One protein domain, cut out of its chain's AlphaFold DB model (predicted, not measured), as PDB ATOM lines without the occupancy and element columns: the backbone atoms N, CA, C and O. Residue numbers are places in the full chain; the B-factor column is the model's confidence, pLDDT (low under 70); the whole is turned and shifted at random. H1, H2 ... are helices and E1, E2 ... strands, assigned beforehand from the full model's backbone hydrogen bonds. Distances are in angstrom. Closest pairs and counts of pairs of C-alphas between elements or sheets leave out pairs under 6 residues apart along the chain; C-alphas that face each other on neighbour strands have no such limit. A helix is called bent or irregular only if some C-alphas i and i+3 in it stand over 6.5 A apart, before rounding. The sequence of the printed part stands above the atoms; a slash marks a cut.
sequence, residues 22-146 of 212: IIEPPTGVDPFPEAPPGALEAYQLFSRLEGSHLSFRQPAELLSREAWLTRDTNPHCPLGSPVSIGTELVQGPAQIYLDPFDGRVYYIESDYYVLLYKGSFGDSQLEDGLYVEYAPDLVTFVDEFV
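AT A GLANCE: This is residues 22 to 146 of the 212 residues of an uncharacterized protein of Actinoplanes awajinensis subsp. mycoplanecinus (UniProt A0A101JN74). A single strongly twisted, curled sheet of seven short strands wraps round one helix, H4, which ends the printed part, and the small helix H1 packs on H4. H2 and H3 are off the sheet, and at the H3 end of the domain a long link without named elements, residues 118 to 130, leads back to the edge strand E7. The printed part has 125 residues, with four named helices and seven named strands in the order E1 H1 E2 E3 H2 E4 E5 E6 H3 E7 H4; the sheet's order is E1 E2 E3 E4 E5 E6 E7, antiparallel throughout. The class is mixed, helices and strands, with only 57 of the residues in named elements. The whole is compact, with a radius of gyration of the C-alphas of 14.7 A, and spans 43 by 33 by 22 A.

IN THESE COORDINATES: The sheet begins with E1, residues 22 to 24, whose C-alpha 22 is at (0.624, -9.108, -41.233). E2 is residues 48 to 50 and E3 residues 54 to 57, 10.0 A long. E4, the longest strand, is residues 83 to 88 and runs 15.0 A from C-alpha 83 at (-4.792, 7.743, -29.046). E5 is residues 95 to 98, 9.8 A, and E6 residues 105 to 108, 10.3 A. E7 is residues 131 to 135, 12.0 A. Of the helices, H4 is the longest by residues, with 9 residues, 138 to 146; it measures 10.1 A from first to last C-alpha and ends at C-alpha 146 at (-7.840, -9.008, -31.519). H1 is residues 39 to 43, H2 residues 65 to 70, 8.6 A, and H3 residues 110 to 117, 10.8 A.

HOW THE PARTS SIT: In the sheet E1 and E7 are the edge strands. E1 and E2 are antiparallel at 175 degrees, with N 22 and O 50 2.9 A apart, within hydrogen-bond range. E2 and E3 form a hairpin, with N 56 and O 49 at 2.8 A. E3 and E4 are antiparallel at 151 degrees, with N 87 and O 55 at 2.8 A. E4, E5 and E6 form a meander, each strand the antiparallel neighbour of the one before; E4 and E5 are a hairpin with N 98 and O 83 at 2.8 A, and E5 and E6 are a hairpin with N 97 and O 106 at 2.8 A. E6 and E7 are antiparallel at 161 degrees, with N 132 and O 107 at 2.8 A. H4 is on the sheet, which curls round it; its closest C-alphas to E7 are those of Phe 141 and Ala 135, 5.1 A apart, and to E6 those of Leu 138 and Val 105, 6.2 A apart. H4 is neither bent nor irregular, but only just: C-alphas 143 and 146 are 6.1 A apart. H1 touches H4, with the C-alphas of Ala 42 and Val 139 closest at 5.4 A, and H1 is not on the sheet. H2 is not on the sheet and is apart from H4. H3 is only just not on the sheet, with 4 pairs of C-alphas within 10 A, and is apart from H4. In H1, H2, H3 and H4 every O i to N i+4 pair is within hydrogen-bond range.

THE WHOLE: The two C-alphas farthest apart are those of Pro 25 and Gly 122, 44.2 A. The printed part has no cut. The links E1 to H1, H2 to E4 and H3 to E7 are long, with 14, 12 and 13 residues. The mean pLDDT of the printed part is 84.5; the model's confidence is under 70 at residues 90 to 93, residue 113 and residues 115 to 130.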
ATOM      1  N   ILE A  22      -0.647  -9.696 -41.667       97.81
ATOM      2  CA  ILE A  22       0.624  -9.108 -41.233       97.81
ATOM      3  C   ILE A  22       0.706  -9.166 -39.709       97.81
ATOM      4  O   ILE A  22      -0.167  -8.642 -39.017       97.81
ATOM      5  N   ILE A  23       1.779  -9.776 -39.199       97.75
ATOM      6  CA  ILE A  23       2.116  -9.844 -37.771       97.75
ATOM      7  C   ILE A  23       3.572  -9.405 -37.616       97.75
ATOM      8  O   ILE A  23       4.494 -10.215 -37.740       97.75
ATOM      9  N   GLU A  24       3.794  -8.117 -37.376       97.19
ATOM     10  CA  GLU A  24       5.146  -7.575 -37.220       97.19
ATOM     11  C   GLU A  24       5.618  -7.706 -35.759       97.19
ATOM     12  O   GLU A  24       4.832  -7.496 -34.826       97.19
ATOM     13  N   PRO A  25       6.898  -8.061 -35.527       94.81
ATOM     14  CA  PRO A  25       7.472  -8.098 -34.183       94.81
ATOM     15  C   PRO A  25       7.458  -6.698 -33.546       94.81
ATOM     16  O   PRO A  25       7.330  -5.706 -34.267       94.81
ATOM     17  N   PRO A  26       7.584  -6.584 -32.214       93.50
ATOM     18  CA  PRO A  26       7.620  -5.287 -31.544       93.50
ATOM     19  C   PRO A  26       8.779  -4.428 -32.059       93.50
ATOM     20  O   PRO A  26       9.891  -4.914 -32.278       93.50
ATOM     21  N   THR A  27       8.523  -3.132 -32.209       85.62
ATOM     22  CA  THR A  27       9.573  -2.130 -32.398       85.62
ATOM     23  C   THR A  27      10.019  -1.768 -30.991       85.62
ATOM     24  O   THR A  27       9.191  -1.323 -30.211       85.62
ATOM     25  N   GLY A  28      11.264  -2.063 -30.608       78.38
ATOM     26  CA  GLY A  28      11.710  -1.945 -29.214       78.38
ATOM     27  C   GLY A  28      11.315  -0.607 -28.577       78.38
ATOM     28  O   GLY A  28      11.735   0.443 -29.054       78.38
ATOM     29  N   VAL A  29      10.506  -0.667 -27.516       77.88
ATOM     30  CA  VAL A  29      10.082   0.496 -26.731       77.88
ATOM     31  C   VAL A  29      10.492   0.305 -25.288       77.88
ATOM     32  O   VAL A  29      10.105  -0.670 -24.635       77.88
ATOM     33  N   ASP A  30      11.254   1.273 -24.790       83.25
ATOM     34  CA  ASP A  30      11.601   1.340 -23.380       83.25
ATOM     35  C   ASP A  30      10.356   1.699 -22.555       83.25
ATOM     36  O   ASP A  30       9.641   2.648 -22.896       83.25
ATOM     37  N   PRO A  31      10.075   0.968 -21.463       87.44
ATOM     38  CA  PRO A  31       8.939   1.266 -20.606       87.44
ATOM     39  C   PRO A  31       9.079   2.650 -19.956       87.44
ATOM     40  O   PRO A  31      10.143   2.999 -19.443       87.44
ATOM     41  N   PHE A  32       7.989   3.423 -19.919       92.31
ATOM     42  CA  PHE A  32       7.924   4.707 -19.218       92.31
ATOM     43  C   PHE A  32       6.617   4.846 -18.417       92.31
ATOM     44  O   PHE A  32       5.572   4.370 -18.862       92.31
ATOM     45  N   PRO A  33       6.665   5.467 -17.223       88.75
ATOM     46  CA  PRO A  33       5.562   5.424 -16.262       88.75
ATOM     47  C   PRO A  33       4.338   6.256 -16.663       88.75
ATOM     48  O   PRO A  33       3.264   6.031 -16.121       88.75
ATOM     49  N   GLU A  34       4.480   7.220 -17.577       93.19
ATOM     50  CA  GLU A  34       3.373   8.073 -18.024       93.19
ATOM     51  C   GLU A  34       2.491   7.438 -19.106       93.19
ATOM     52  O   GLU A  34       1.472   8.031 -19.461       93.19
ATOM     53  N   ALA A  35       2.888   6.291 -19.665       91.25
ATOM     54  CA  ALA A  35       2.088   5.609 -20.672       91.25
ATOM     55  C   ALA A  35       0.753   5.127 -20.089       91.25
ATOM     56  O   ALA A  35       0.684   4.814 -18.896       91.25
ATOM     57  N   PRO A  36      -0.289   4.978 -20.927       91.06
ATOM     58  CA  PRO A  36      -1.554   4.430 -20.470       91.06
ATOM     59  C   PRO A  36      -1.352   3.019 -19.892       91.06
ATOM     60  O   PRO A  36      -0.546   2.246 -20.433       91.06
ATOM     61  N   PRO A  37      -2.067   2.656 -18.813       88.00
ATOM     62  CA  PRO A  37      -1.961   1.334 -18.203       88.00
ATOM     63  C   PRO A  37      -2.108   0.200 -19.230       88.00
ATOM     64  O   PRO A  37      -2.981   0.234 -20.094       88.00
ATOM     65  N   GLY A  38      -1.218  -0.794 -19.168       86.25
ATOM     66  CA  GLY A  38      -1.223  -1.956 -20.070       86.25
ATOM     67  C   GLY A  38      -0.802  -1.674 -21.522       86.25
ATOM     68  O   GLY A  38      -0.556  -2.615 -22.276       86.25
ATOM     69  N   ALA A  39      -0.653  -0.410 -21.935       91.38
ATOM     70  CA  ALA A  39      -0.386  -0.085 -23.334       91.38
ATOM     71  C   ALA A  39       1.001  -0.551 -23.800       91.38
ATOM     72  O   ALA A  39       1.135  -1.191 -24.844       91.38
ATOM     73  N   LEU A  40       2.038  -0.267 -23.006       92.56
ATOM     74  CA  LEU A  40       3.405  -0.688 -23.330       92.56
ATOM     75  C   LEU A  40       3.570  -2.206 -23.244       92.56
ATOM     76  O   LEU A  40       4.284  -2.776 -24.060       92.56
ATOM     77  N   GLU A  41       2.882  -2.864 -22.308       92.12
ATOM     78  CA  GLU A  41       2.894  -4.326 -22.188       92.12
ATOM     79  C   GLU A  41       2.373  -4.993 -23.468       92.12
ATOM     80  O   GLU A  41       3.011  -5.903 -23.994       92.12
ATOM     81  N   ALA A  42       1.261  -4.502 -24.021       92.81
ATOM     82  CA  ALA A  42       0.716  -5.029 -25.267       92.81
ATOM     83  C   ALA A  42       1.660  -4.793 -26.463       92.81
ATOM     84  O   ALA A  42       1.961  -5.728 -27.209       92.81
ATOM     85  N   TYR A  43       2.176  -3.570 -26.635       93.19
ATOM     86  CA  TYR A  43       3.043  -3.233 -27.775       93.19
ATOM     87  C   TYR A  43       4.483  -3.750 -27.660       93.19
ATOM     88  O   TYR A  43       5.218  -3.768 -28.646       93.19
ATOM     89  N   GLN A  44       4.887  -4.270 -26.502       93.38
ATOM     90  CA  GLN A  44       6.109  -5.070 -26.378       93.38
ATOM     91  C   GLN A  44       5.997  -6.445 -27.055       93.38
ATOM     92  O   GLN A  44       7.004  -7.141 -27.176       93.38
ATOM     93  N   LEU A  45       4.811  -6.845 -27.532       94.88
ATOM     94  CA  LEU A  45       4.578  -8.149 -28.166       94.88
ATOM     95  C   LEU A  45       4.467  -8.077 -29.698       94.88
ATOM     96  O   LEU A  45       4.720  -9.072 -30.387       94.88
ATOM     97  N   PHE A  46       4.104  -6.914 -30.246       95.44
ATOM     98  CA  PHE A  46       3.946  -6.670 -31.680       95.44
ATOM     99  C   PHE A  46       4.011  -5.169 -31.989       95.44
ATOM    100  O   PHE A  46       3.644  -4.345 -31.158       95.44
ATOM    101  N   SER A  47       4.415  -4.809 -33.208       95.12
ATOM    102  CA  SER A  47       4.312  -3.422 -33.705       95.12
ATOM    103  C   SER A  47       3.127  -3.219 -34.645       95.12
ATOM    104  O   SER A  47       2.607  -2.107 -34.758       95.12
ATOM    105  N   ARG A  48       2.667  -4.292 -35.302       96.25
ATOM    106  CA  ARG A  48       1.525  -4.260 -36.214       96.25
ATOM    107  C   ARG A  48       0.823  -5.605 -36.308       96.25
ATOM    108  O   ARG A  48       1.470  -6.643 -36.437       96.25
ATOM    109  N   LEU A  49      -0.503  -5.545 -36.317       97.12
ATOM    110  CA  LEU A  49      -1.420  -6.642 -36.604       97.12
ATOM    111  C   LEU A  49      -2.394  -6.148 -37.669       97.12
ATOM    112  O   LEU A  49      -3.144  -5.210 -37.426       97.12
ATOM    113  N   GLU A  50      -2.371  -6.722 -38.866       95.81
ATOM    114  CA  GLU A  50      -3.229  -6.254 -39.957       95.81
ATOM    115  C   GLU A  50      -3.827  -7.411 -40.748       95.81
ATOM    116  O   GLU A  50      -3.123  -8.309 -41.214       95.81
ATOM    117  N   GLY A  51      -5.148  -7.364 -40.901       93.00
ATOM    118  CA  GLY A  51      -5.924  -8.229 -41.778       93.00
ATOM    119  C   GLY A  51      -6.653  -7.418 -42.845       93.00
ATOM    120  O   GLY A  51      -6.347  -6.258 -43.100       93.00
ATOM    121  N   SER A  52      -7.651  -8.028 -43.477       90.31
ATOM    122  CA  SER A  52      -8.419  -7.367 -44.539       90.31
ATOM    123  C   SER A  52      -9.394  -6.291 -44.055       90.31
ATOM    124  O   SER A  52      -9.730  -5.410 -44.843       90.31
ATOM    125  N   HIS A  53      -9.861  -6.357 -42.802       87.12
ATOM    126  CA  HIS A  53     -10.834  -5.398 -42.257       87.12
ATOM    127  C   HIS A  53     -10.237  -4.439 -41.233       87.12
ATOM    128  O   HIS A  53     -10.690  -3.304 -41.161       87.12
ATOM    129  N   LEU A  54      -9.233  -4.864 -40.465       90.12
ATOM    130  CA  LEU A  54      -8.662  -4.073 -39.377       90.12
ATOM    131  C   LEU A  54      -7.137  -4.021 -39.477       90.12
ATOM    132  O   LEU A  54      -6.488  -5.009 -39.827       90.12
ATOM    133  N   SER A  55      -6.582  -2.863 -39.128       92.81
ATOM    134  CA  SER A  55      -5.151  -2.645 -38.915       92.81
ATOM    135  C   SER A  55      -4.951  -2.073 -37.519       92.81
ATOM    136  O   SER A  55      -5.518  -1.033 -37.200       92.81
ATOM    137  N   PHE A  56      -4.142  -2.740 -36.705       95.00
ATOM    138  CA  PHE A  56      -3.652  -2.262 -35.420       95.00
ATOM    139  C   PHE A  56      -2.167  -1.995 -35.554       95.00
ATOM    140  O   PHE A  56      -1.408  -2.855 -36.007       95.00
ATOM    141  N   ARG A  57      -1.741  -0.802 -35.164       94.12
ATOM    142  CA  ARG A  57      -0.339  -0.392 -35.214       94.12
ATOM    143  C   ARG A  57       0.028   0.252 -33.902       94.12
ATOM    144  O   ARG A  57      -0.816   0.875 -33.266       94.12
ATOM    145  N   GLN A  58       1.285   0.100 -33.518       93.44
ATOM    146  CA  GLN A  58       1.834   0.876 -32.427       93.44
ATOM    147  C   GLN A  58       1.757   2.369 -32.780       93.44
ATOM    148  O   GLN A  58       2.326   2.771 -33.802       93.44
ATOM    149  N   PRO A  59       1.058   3.187 -31.975       93.25
ATOM    150  CA  PRO A  59       0.980   4.623 -32.187       93.25
ATOM    151  C   PRO A  59       2.364   5.251 -32.048       93.25
ATOM    152  O   PRO A  59       3.162   4.832 -31.204       93.25
ATOM    153  N   ALA A  60       2.646   6.280 -32.847       93.06
ATOM    154  CA  ALA A  60       3.929   6.979 -32.798       93.06
ATOM    155  C   ALA A  60       4.172   7.619 -31.418       93.06
ATOM    156  O   ALA A  60       5.300   7.664 -30.931       93.06
ATOM    157  N   GLU A  61       3.091   8.036 -30.761       93.75
ATOM    158  CA  GLU A  61       3.038   8.594 -29.413       93.75
ATOM    159  C   GLU A  61       3.539   7.608 -28.350       93.75
ATOM    160  O   GLU A  61       4.029   8.032 -27.308       93.75
ATOM    161  N   LEU A  62       3.447   6.297 -28.602       92.75
ATOM    162  CA  LEU A  62       3.881   5.245 -27.678       92.75
ATOM    163  C   LEU A  62       5.272   4.683 -28.003       92.75
ATOM    164  O   LEU A  62       5.699   3.737 -27.349       92.75
ATOM    165  N   LEU A  63       5.997   5.244 -28.979       92.19
ATOM    166  CA  LEU A  63       7.352   4.786 -29.319       92.19
ATOM    167  C   LEU A  63       8.419   5.245 -28.320       92.19
ATOM    168  O   LEU A  63       9.488   4.647 -28.235       92.19
ATOM    169  N   SER A  64       8.160   6.322 -27.579       92.56
ATOM    170  CA  SER A  64       9.075   6.832 -26.560       92.56
ATOM    171  C   SER A  64       8.356   7.742 -25.573       92.56
ATOM    172  O   SER A  64       7.319   8.329 -25.885       92.56
ATOM    173  N   ARG A  65       8.963   7.936 -24.398       94.38
ATOM    174  CA  ARG A  65       8.494   8.919 -23.413       94.38
ATOM    175  C   ARG A  65       8.446  10.338 -23.986       94.38
ATOM    176  O   ARG A  65       7.534  11.092 -23.677       94.38
ATOM    177  N   GLU A  66       9.419  10.710 -24.818       94.81
ATOM    178  CA  GLU A  66       9.453  12.032 -25.455       94.81
ATOM    179  C   GLU A  66       8.279  12.219 -26.420       94.81
ATOM    180  O   GLU A  66       7.575  13.225 -26.327       94.81
ATOM    181  N   ALA A  67       8.011  11.232 -27.282       93.94
ATOM    182  CA  ALA A  67       6.856  11.255 -28.181       93.94
ATOM    183  C   ALA A  67       5.536  11.344 -27.401       93.94
ATOM    184  O   ALA A  67       4.652  12.110 -27.774       93.94
ATOM    185  N   TRP A  68       5.428  10.630 -26.278       94.50
ATOM    186  CA  TRP A  68       4.249  10.688 -25.419       94.50
ATOM    187  C   TRP A  68       4.018  12.071 -24.811       94.50
ATOM    188  O   TRP A  68       2.906  12.591 -24.844       94.50
ATOM    189  N   LEU A  69       5.067  12.682 -24.257       92.94
ATOM    190  CA  LEU A  69       4.973  13.980 -23.585       92.94
ATOM    191  C   LEU A  69       4.786  15.150 -24.560       92.94
ATOM    192  O   LEU A  69       4.294  16.201 -24.158       92.94
ATOM    193  N   THR A  70       5.181  14.978 -25.824       94.06
ATOM    194  CA  THR A  70       5.084  16.004 -26.878       94.06
ATOM    195  C   THR A  70       3.921  15.784 -27.842       94.06
ATOM    196  O   THR A  70       3.753  16.570 -28.777       94.06
ATOM    197  N   ARG A  71       3.108  14.742 -27.623       92.75
ATOM    198  CA  ARG A  71       1.930  14.458 -28.446       92.75
ATOM    199  C   ARG A  71       0.969  15.646 -28.451       92.75
ATOM    200  O   ARG A  71       0.826  16.354 -27.450       92.75
ATOM    201  N   ASP A  72       0.265  15.816 -29.563       88.94
ATOM    202  CA  ASP A  72      -0.762  16.844 -29.652       88.94
ATOM    203  C   ASP A  72      -1.879  16.547 -28.641       88.94
ATOM    204  O   ASP A  72      -2.412  15.435 -28.562       88.94
ATOM    205  N   THR A  73      -2.185  17.538 -27.809       89.25
ATOM    206  CA  THR A  73      -3.229  17.453 -26.789       89.25
ATOM    207  C   THR A  73      -4.149  18.644 -26.941       89.25
ATOM    208  O   THR A  73      -3.746  19.798 -26.828       89.25
ATOM    209  N   ASN A  74      -5.428  18.361 -27.156       83.69
ATOM    210  CA  ASN A  74      -6.470  19.360 -27.099       83.69
ATOM    211  C   ASN A  74      -7.109  19.348 -25.697       83.69
ATOM    212  O   ASN A  74      -7.829  18.396 -25.369       83.69
ATOM    213  N   PRO A  75      -6.908  20.394 -24.869       82.00
ATOM    214  CA  PRO A  75      -7.508  20.476 -23.535       82.00
ATOM    215  C   PRO A  75      -9.041  20.559 -23.577       82.00
ATOM    216  O   PRO A  75      -9.702  20.248 -22.589       82.00
ATOM    217  N   HIS A  76      -9.616  20.935 -24.722       80.25
ATOM    218  CA  HIS A  76     -11.059  20.972 -24.954       80.25
ATOM    219  C   HIS A  76     -11.606  19.675 -25.555       80.25
ATOM    220  O   HIS A  76     -12.805  19.587 -25.808       80.25
ATOM    221  N   CYS A  77     -10.764  18.662 -25.792       80.50
ATOM    222  CA  CYS A  77     -11.253  17.366 -26.234       80.50
ATOM    223  C   CYS A  77     -12.058  16.717 -25.095       80.50
ATOM    224  O   CYS A  77     -11.482  16.419 -24.041       80.50
ATOM    225  N   PRO A  78     -13.355  16.418 -25.297       75.38
ATOM    226  CA  PRO A  78     -14.195  15.833 -24.252       75.38
ATOM    227  C   PRO A  78     -13.663  14.472 -23.782       75.38
ATOM    228  O   PRO A  78     -13.754  14.152 -22.601       75.38
ATOM    229  N   LEU A  79     -13.011  13.728 -24.685       77.38
ATOM    230  CA  LEU A  79     -12.392  12.424 -24.420       77.38
ATOM    231  C   LEU A  79     -10.892  12.491 -24.081       77.38
ATOM    232  O   LEU A  79     -10.187  11.495 -24.173       77.38
ATOM    233  N   GLY A  80     -10.360  13.673 -23.748       82.62
ATOM    234  CA  GLY A  80      -8.991  13.765 -23.232       82.62
ATOM    235  C   GLY A  80      -7.870  13.533 -24.252       82.62
ATOM    236  O   GLY A  80      -6.760  13.187 -23.860       82.62
ATOM    237  N   SER A  81      -8.132  13.779 -25.540       88.50
ATOM    238  CA  SER A  81      -7.200  13.540 -26.656       88.50
ATOM    239  C   SER A  81      -6.754  12.075 -26.733       88.50
ATOM    240  O   SER A  81      -5.590  11.780 -26.430       88.50
ATOM    241  N   PRO A  82      -7.683  11.163 -27.081       90.31
ATOM    242  CA  PRO A  82      -7.405   9.740 -27.125       90.31
ATOM    243  C   PRO A  82      -6.463   9.365 -28.260       90.31
ATOM    244  O   PRO A  82      -6.360  10.068 -29.266       90.31
ATOM    245  N   VAL A  83      -5.790   8.232 -28.094       92.69
ATOM    246  CA  VAL A  83      -4.792   7.743 -29.046       92.69
ATOM    247  C   VAL A  83      -5.445   6.721 -29.957       92.69
ATOM    248  O   VAL A  83      -6.046   5.765 -29.471       92.69
ATOM    249  N   SER A  84      -5.335   6.902 -31.270       92.12
ATOM    250  CA  SER A  84      -5.783   5.861 -32.193       92.12
ATOM    251  C   SER A  84      -4.818   4.678 -32.160       92.12
ATOM    252  O   SER A  84      -3.617   4.844 -32.361       92.12
ATOM    253  N   ILE A  85      -5.360   3.486 -31.923       93.12
ATOM    254  CA  ILE A  85      -4.617   2.222 -31.866       93.12
ATOM    255  C   ILE A  85      -5.000   1.255 -32.989       93.12
ATOM    256  O   ILE A  85      -4.304   0.263 -33.225       93.12
ATOM    257  N   GLY A  86      -6.107   1.525 -33.685       89.38
ATOM    258  CA  GLY A  86      -6.620   0.666 -34.740       89.38
ATOM    259  C   GLY A  86      -7.514   1.403 -35.729       89.38
ATOM    260  O   GLY A  86      -8.096   2.439 -35.417       89.38
ATOM    261  N   THR A  87      -7.620   0.872 -36.940       86.50
ATOM    262  CA  THR A  87      -8.422   1.449 -38.023       86.50
ATOM    263  C   THR A  87      -9.160   0.362 -38.792       86.50
ATOM    264  O   THR A  87      -8.562  -0.651 -39.167       86.50
ATOM    265  N   GLU A  88     -10.437   0.604 -39.084       82.88
ATOM    266  CA  GLU A  88     -11.197  -0.169 -40.063       82.88
ATOM    267  C   GLU A  88     -10.811   0.226 -41.497       82.88
ATOM    268  O   GLU A  88     -10.762   1.399 -41.860       82.88
ATOM    269  N   LEU A  89     -10.511  -0.769 -42.329       80.00
ATOM    270  CA  LEU A  89     -10.007  -0.577 -43.690       80.00
ATOM    271  C   LEU A  89     -11.118  -0.554 -44.750       80.00
ATOM    272  O   LEU A  89     -10.880  -0.097 -45.867       80.00
ATOM    273  N   VAL A  90     -12.316  -1.064 -44.434       69.94
ATOM    274  CA  VAL A  90     -13.368  -1.345 -45.432       69.94
ATOM    275  C   VAL A  90     -14.514  -0.331 -45.402       69.94
ATOM    276  O   VAL A  90     -14.951   0.097 -46.469       69.94
ATOM    277  N   GLN A  91     -15.001   0.080 -44.225       61.81
ATOM    278  CA  GLN A  91     -16.166   0.979 -44.098       61.81
ATOM    279  C   GLN A  91     -15.802   2.475 -43.992       61.81
ATOM    280  O   GLN A  91     -16.663   3.314 -43.748       61.81
ATOM    281  N   GLY A  92     -14.536   2.825 -44.240       59.56
ATOM    282  CA  GLY A  92     -13.963   4.138 -43.922       59.56
ATOM    283  C   GLY A  92     -13.126   4.062 -42.642       59.56
ATOM    284  O   GLY A  92     -13.218   3.061 -41.937       59.56
ATOM    285  N   PRO A  93     -12.282   5.068 -42.338       61.81
ATOM    286  CA  PRO A  93     -11.294   4.983 -41.267       61.81
ATOM    287  C   PRO A  93     -11.936   5.173 -39.883       61.81
ATOM    288  O   PRO A  93     -11.524   6.054 -39.128       61.81
ATOM    289  N   ALA A  94     -12.941   4.366 -39.544       74.56
ATOM    290  CA  ALA A  94     -13.411   4.200 -38.178       74.56
ATOM    291  C   ALA A  94     -12.208   3.822 -37.306       74.56
ATOM    292  O   ALA A  94     -11.468   2.886 -37.617       74.56
ATOM    293  N   GLN A  95     -11.963   4.616 -36.265       84.94
ATOM    294  CA  GLN A  95     -10.794   4.474 -35.405       84.94
ATOM    295  C   GLN A  95     -11.187   3.779 -34.105       84.94
ATOM    296  O   GLN A  95     -12.235   4.066 -33.523       84.94
ATOM    297  N   ILE A  96     -10.313   2.896 -33.641       89.94
ATOM    298  CA  ILE A  96     -10.365   2.323 -32.301       89.94
ATOM    299  C   ILE A  96      -9.395   3.130 -31.447       89.94
ATOM    300  O   ILE A  96      -8.240   3.331 -31.830       89.94
ATOM    301  N   TYR A  97      -9.880   3.600 -30.309       92.12
ATOM    302  CA  TYR A  97      -9.196   4.549 -29.450       92.12
ATOM    303  C   TYR A  97      -8.776   3.916 -28.129       92.12
ATOM    304  O   TYR A  97      -9.468   3.058 -27.584       92.12
ATOM    305  N   LEU A  98      -7.654   4.402 -27.611       94.38
ATOM    306  CA  LEU A  98      -7.137   4.153 -26.275       94.38
ATOM    307  C   LEU A  98      -7.274   5.431 -25.440       94.38
ATOM    308  O   LEU A  98      -6.780   6.495 -25.839       94.38
ATOM    309  N   ASP A  99      -7.924   5.326 -24.283       91.94
ATOM    310  CA  ASP A  99      -7.969   6.401 -23.292       91.94
ATOM    311  C   ASP A  99      -6.572   6.594 -22.671       91.94
ATOM    312  O   ASP A  99      -5.978   5.636 -22.163       91.94
ATOM    313  N   PRO A 100      -6.014   7.817 -22.695       91.56
ATOM    314  CA  PRO A 100      -4.665   8.058 -22.214       91.56
ATOM    315  C   PRO A 100      -4.544   8.051 -20.681       91.56
ATOM    316  O   PRO A 100      -3.423   8.028 -20.178       91.56
ATOM    317  N   PHE A 101      -5.655   8.109 -19.939       89.25
ATOM    318  CA  PHE A 101      -5.681   8.198 -18.477       89.25
ATOM    319  C   PHE A 101      -5.901   6.848 -17.803       89.25
ATOM    320  O   PHE A 101      -5.200   6.530 -16.844       89.25
ATOM    321  N   ASP A 102      -6.878   6.072 -18.273       89.81
ATOM    322  CA  ASP A 102      -7.251   4.797 -17.648       89.81
ATOM    323  C   ASP A 102      -6.934   3.565 -18.508       89.81
ATOM    324  O   ASP A 102      -6.970   2.450 -17.994       89.81
ATOM    325  N   GLY A 103      -6.536   3.757 -19.771       92.88
ATOM    326  CA  GLY A 103      -6.148   2.676 -20.674       92.88
ATOM    327  C   GLY A 103      -7.324   1.937 -21.314       92.88
ATOM    328  O   GLY A 103      -7.090   0.963 -22.033       92.88
ATOM    329  N   ARG A 104      -8.570   2.385 -21.105       93.38
ATOM    330  CA  ARG A 104      -9.751   1.775 -21.728       93.38
ATOM    331  C   ARG A 104      -9.678   1.839 -23.245       93.38
ATOM    332  O   ARG A 104      -9.221   2.827 -23.822       93.38
ATOM    333  N   VAL A 105     -10.198   0.802 -23.893       93.31
ATOM    334  CA  VAL A 105     -10.270   0.714 -25.352       93.31
ATOM    335  C   VAL A 105     -11.711   0.818 -25.813       93.31
ATOM    336  O   VAL A 105     -12.569   0.051 -25.372       93.31
ATOM    337  N   TYR A 106     -11.977   1.740 -26.734       89.94
ATOM    338  CA  TYR A 106     -13.326   2.008 -27.210       89.94
ATOM    339  C   TYR A 106     -13.378   2.439 -28.676       89.94
ATOM    340  O   TYR A 106     -12.394   2.871 -29.274       89.94
ATOM    341  N   TYR A 107     -14.568   2.346 -29.251       86.75
ATOM    342  CA  TYR A 107     -14.924   2.912 -30.545       86.75
ATOM    343  C   TYR A 107     -15.925   4.051 -30.353       86.75
ATOM    344  O   TYR A 107     -16.848   3.933 -29.550       86.75
ATOM    345  N   ILE A 108     -15.776   5.137 -31.110       78.69
ATOM    346  CA  ILE A 108     -16.784   6.196 -31.203       78.69
ATOM    347  C   ILE A 108     -17.124   6.456 -32.666       78.69
ATOM    348  O   ILE A 108     -16.238   6.640 -33.503       78.69
ATOM    349  N   GLU A 109     -18.420   6.496 -32.970       75.81
ATOM    350  CA  GLU A 109     -18.885   6.868 -34.300       75.81
ATOM    351  C   GLU A 109     -18.536   8.332 -34.584       75.81
ATOM    352  O   GLU A 109     -18.731   9.219 -33.745       75.81
ATOM    353  N   SER A 110     -18.018   8.597 -35.783       70.81
ATOM    354  CA  SER A 110     -17.495   9.922 -36.143       70.81
ATOM    355  C   SER A 110     -18.524  11.054 -35.999       70.81
ATOM    356  O   SER A 110     -18.171  12.143 -35.543       70.81
ATOM    357  N   ASP A 111     -19.801  10.785 -36.282       72.69
ATOM    358  CA  ASP A 111     -20.882  11.762 -36.137       72.69
ATOM    359  C   ASP A 111     -21.140  12.115 -34.662       72.69
ATOM    360  O   ASP A 111     -21.288  13.294 -34.323       72.69
ATOM    361  N   TYR A 112     -21.095  11.128 -33.758       71.56
ATOM    362  CA  TYR A 112     -21.195  11.364 -32.314       71.56
ATOM    363  C   TYR A 112     -19.984  12.136 -31.777       71.56
ATOM    364  O   TYR A 112     -20.151  13.039 -30.954       71.56
ATOM    365  N   TYR A 113     -18.781  11.870 -32.297       69.25
ATOM    366  CA  TYR A 113     -17.574  12.615 -31.926       69.25
ATOM    367  C   TYR A 113     -17.666  14.106 -32.299       69.25
ATOM    368  O   TYR A 113     -17.310  14.979 -31.503       69.25
ATOM    369  N   VAL A 114     -18.200  14.430 -33.484       70.75
ATOM    370  CA  VAL A 114     -18.412  15.824 -33.918       70.75
ATOM    371  C   VAL A 114     -19.452  16.530 -33.047       70.75
ATOM    372  O   VAL A 114     -19.280  17.704 -32.704       70.75
ATOM    373  N   LEU A 115     -20.535  15.839 -32.685       69.94
ATOM    374  CA  LEU A 115     -21.585  16.389 -31.824       69.94
ATOM    375  C   LEU A 115     -21.081  16.661 -30.396       69.94
ATOM    376  O   LEU A 115     -21.427  17.697 -29.820       69.94
ATOM    377  N   LEU A 116     -20.203  15.800 -29.866       69.44
ATOM    378  CA  LEU A 116     -19.491  16.034 -28.604       69.44
ATOM    379  C   LEU A 116     -18.642  17.310 -28.659       69.44
ATOM    380  O   LEU A 116     -18.735  18.155 -27.771       69.44
ATOM    381  N   TYR A 117     -17.870  17.500 -29.731       68.62
ATOM    382  CA  TYR A 117     -17.043  18.698 -29.914       68.62
ATOM    383  C   TYR A 117     -17.844  19.998 -30.014       68.62
ATOM    384  O   TYR A 117     -17.388  21.049 -29.568       68.62
ATOM    385  N   LYS A 118     -19.039  19.947 -30.604       68.75
ATOM    386  CA  LYS A 118     -19.917  21.116 -30.758       68.75
ATOM    387  C   LYS A 118     -20.678  21.475 -29.479       68.75
ATOM    388  O   LYS A 118     -21.518  22.373 -29.531       68.75
ATOM    389  N   GLY A 119     -20.447  20.767 -28.367       61.69
ATOM    390  CA  GLY A 119     -21.218  20.937 -27.131       61.69
ATOM    391  C   GLY A 119     -22.713  20.683 -27.339       61.69
ATOM    392  O   GLY A 119     -23.546  21.288 -26.671       61.69
ATOM    393  N   SER A 120     -23.068  19.858 -28.334       56.41
ATOM    394  CA  SER A 120     -24.468  19.595 -28.700       56.41
ATOM    395  C   SER A 120     -25.153  18.629 -27.734       56.41
ATOM    396  O   SER A 120     -26.379  18.583 -27.679       56.41
ATOM    397  N   PHE A 121     -24.358  17.905 -26.949       56.50
ATOM    398  CA  PHE A 121     -24.787  17.170 -25.773       56.50
ATOM    399  C   PHE A 121     -24.507  18.067 -24.563       56.50
ATOM    400  O   PHE A 121     -23.363  18.469 -24.358       56.50
ATOM    401  N   GLY A 122     -25.534  18.442 -23.793       53.38
ATOM    402  CA  GLY A 122     -25.315  19.143 -22.519       53.38
ATOM    403  C   GLY A 122     -24.453  18.301 -21.566       53.38
ATOM    404  O   GLY A 122     -24.291  17.102 -21.794       53.38
ATOM    405  N   ASP A 123     -23.950  18.894 -20.478       53.00
ATOM    406  CA  ASP A 123     -23.040  18.240 -19.510       53.00
ATOM    407  C   ASP A 123     -23.533  16.870 -18.979       53.00
ATOM    408  O   ASP A 123     -22.744  16.080 -18.469       53.00
ATOM    409  N   SER A 124     -24.828  16.565 -19.118       48.94
ATOM    410  CA  SER A 124     -25.491  15.332 -18.677       48.94
ATOM    411  C   SER A 124     -25.769  14.292 -19.775       48.94
ATOM    412  O   SER A 124     -26.400  13.285 -19.486       48.94
ATOM    413  N   GLN A 125     -25.387  14.521 -21.038       49.34
ATOM    414  CA  GLN A 125     -25.664  13.602 -22.165       49.34
ATOM    415  C   GLN A 125     -24.436  12.822 -22.659       49.34
ATOM    416  O   GLN A 125     -24.523  12.079 -23.631       49.34
ATOM    417  N   LEU A 126     -23.309  12.939 -21.955       52.56
ATOM    418  CA  LEU A 126     -22.229  11.948 -22.031       52.56
ATOM    419  C   LEU A 126     -22.636  10.594 -21.417       52.56
ATOM    420  O   LEU A 126     -21.898   9.619 -21.543       52.56
ATOM    421  N   GLU A 127     -23.798  10.537 -20.758       52.62
ATOM    422  CA  GLU A 127     -24.385   9.323 -20.205       52.62
ATOM    423  C   GLU A 127     -25.117   8.547 -21.316       52.62
ATOM    424  O   GLU A 127     -26.160   8.958 -21.820       52.62
ATOM    425  N   ASP A 128     -24.518   7.410 -21.666       51.69
ATOM    426  CA  ASP A 128     -25.083   6.266 -22.382       51.69
ATOM    427  C   ASP A 128     -25.224   6.366 -23.918       51.69
ATOM    428  O   ASP A 128     -26.145   6.965 -24.469       51.69
ATOM    429  N   GLY A 129     -24.334   5.657 -24.631       56.19
ATOM    430  CA  GLY A 129     -24.517   5.279 -26.044       56.19
ATOM    431  C   GLY A 129     -23.661   6.014 -27.081       56.19
ATOM    432  O   GLY A 129     -23.764   5.698 -28.262       56.19
ATOM    433  N   LEU A 130     -22.804   6.960 -26.676       65.50
ATOM    434  CA  LEU A 130     -21.953   7.715 -27.613       65.50
ATOM    435  C   LEU A 130     -20.678   6.976 -28.037       65.50
ATOM    436  O   LEU A 130     -20.091   7.314 -29.060       65.50
ATOM    437  N   TYR A 131     -20.241   5.983 -27.266       73.44
ATOM    438  CA  TYR A 131     -19.094   5.143 -27.591       73.44
ATOM    439  C   TYR A 131     -19.347   3.703 -27.134       73.44
ATOM    440  O   TYR A 131     -20.137   3.446 -26.225       73.44
ATOM    441  N   VAL A 132     -18.675   2.760 -27.788       82.94
ATOM    442  CA  VAL A 132     -18.680   1.336 -27.455       82.94
ATOM    443  C   VAL A 132     -17.365   1.024 -26.762       82.94
ATOM    444  O   VAL A 132     -16.315   1.031 -27.402       82.94
ATOM    445  N   GLU A 133     -17.408   0.770 -25.457       88.06
ATOM    446  CA  GLU A 133     -16.256   0.233 -24.732       88.06
ATOM    447  C   GLU A 133     -16.065  -1.236 -25.117       88.06
ATOM    448  O   GLU A 133     -16.974  -2.054 -24.959       88.06
ATOM    449  N   TYR A 134     -14.886  -1.570 -25.636       89.75
ATOM    450  CA  TYR A 134     -14.524  -2.952 -25.923       89.75
ATOM    451  C   TYR A 134     -13.914  -3.608 -24.690       89.75
ATOM    452  O   TYR A 134     -14.350  -4.681 -24.278       89.75
ATOM    453  N   ALA A 135     -12.921  -2.964 -24.081       92.56
ATOM    454  CA  ALA A 135     -12.156  -3.568 -23.001       92.56
ATOM    455  C   ALA A 135     -11.694  -2.531 -21.966       92.56
ATOM    456  O   ALA A 135     -11.450  -1.373 -22.324       92.56
ATOM    457  N   PRO A 136     -11.498  -2.961 -20.705       93.19
ATOM    458  CA  PRO A 136     -11.012  -2.094 -19.635       93.19
ATOM    459  C   PRO A 136      -9.546  -1.675 -19.808       93.19
ATOM    460  O   PRO A 136      -9.126  -0.703 -19.189       93.19
ATOM    461  N   ASP A 137      -8.776  -2.394 -20.627       93.94
ATOM    462  CA  ASP A 137      -7.365  -2.132 -20.891       93.94
ATOM    463  C   ASP A 137      -6.931  -2.715 -22.253       93.94
ATOM    464  O   ASP A 137      -7.626  -3.552 -22.848       93.94
ATOM    465  N   LEU A 138      -5.764  -2.286 -22.752       94.75
ATOM    466  CA  LEU A 138      -5.248  -2.728 -24.051       94.75
ATOM    467  C   LEU A 138      -4.846  -4.213 -24.084       94.75
ATOM    468  O   LEU A 138      -4.945  -4.847 -25.135       94.75
ATOM    469  N   VAL A 139      -4.409  -4.786 -22.963       95.81
ATOM    470  CA  VAL A 139      -3.998  -6.197 -22.890       95.81
ATOM    471  C   VAL A 139      -5.221  -7.096 -23.071       95.81
ATOM    472  O   VAL A 139      -5.212  -7.980 -23.928       95.81
ATOM    473  N   THR A 140      -6.300  -6.813 -22.342       95.50
ATOM    474  CA  THR A 140      -7.600  -7.482 -22.452       95.50
ATOM    475  C   THR A 140      -8.180  -7.315 -23.856       95.50
ATOM    476  O   THR A 140      -8.645  -8.285 -24.458       95.50
ATOM    477  N   PHE A 141      -8.092  -6.108 -24.427       95.75
ATOM    478  CA  PHE A 141      -8.512  -5.859 -25.806       95.75
ATOM    479  C   PHE A 141      -7.772  -6.757 -26.805       95.75
ATOM    480  O   PHE A 141      -8.395  -7.452 -27.611       95.75
ATOM    481  N   VAL A 142      -6.439  -6.780 -26.748       96.19
ATOM    482  CA  VAL A 142      -5.631  -7.598 -27.657       96.19
ATOM    483  C   VAL A 142      -5.931  -9.082 -27.462       96.19
ATOM    484  O   VAL A 142      -6.104  -9.801 -28.446       96.19
ATOM    485  N   ASP A 143      -6.027  -9.556 -26.220       96.38
ATOM    486  CA  ASP A 143      -6.192 -10.981 -25.942       96.38
ATOM    487  C   ASP A 143      -7.555 -11.529 -26.384       96.38
ATOM    488  O   ASP A 143      -7.621 -12.612 -26.983       96.38
ATOM    489  N   GLU A 144      -8.634 -10.798 -26.100       94.88
ATOM    490  CA  GLU A 144     -10.004 -11.266 -26.322       94.88
ATOM    491  C   GLU A 144     -10.570 -10.841 -27.672       94.88
ATOM    492  O   GLU A 144     -11.207 -11.650 -28.355       94.88
ATOM    493  N   PHE A 145     -10.346  -9.583 -28.057       93.31
ATOM    494  CA  PHE A 145     -10.943  -8.999 -29.251       93.31
ATOM    495  C   PHE A 145     -10.033  -9.089 -30.462       93.31
ATOM    496  O   PHE A 145     -10.533  -9.339 -31.544       93.31
ATOM    497  N   VAL A 146      -8.717  -8.927 -30.335       94.88
ATOM    498  CA  VAL A 146      -7.840  -9.008 -31.519       94.88
ATOM    499  C   VAL A 146      -7.425 -10.449 -31.804       94.88
ATOM    500  O   VAL A 146      -7.504 -10.913 -32.938       94.88
TER     501      VAL A 146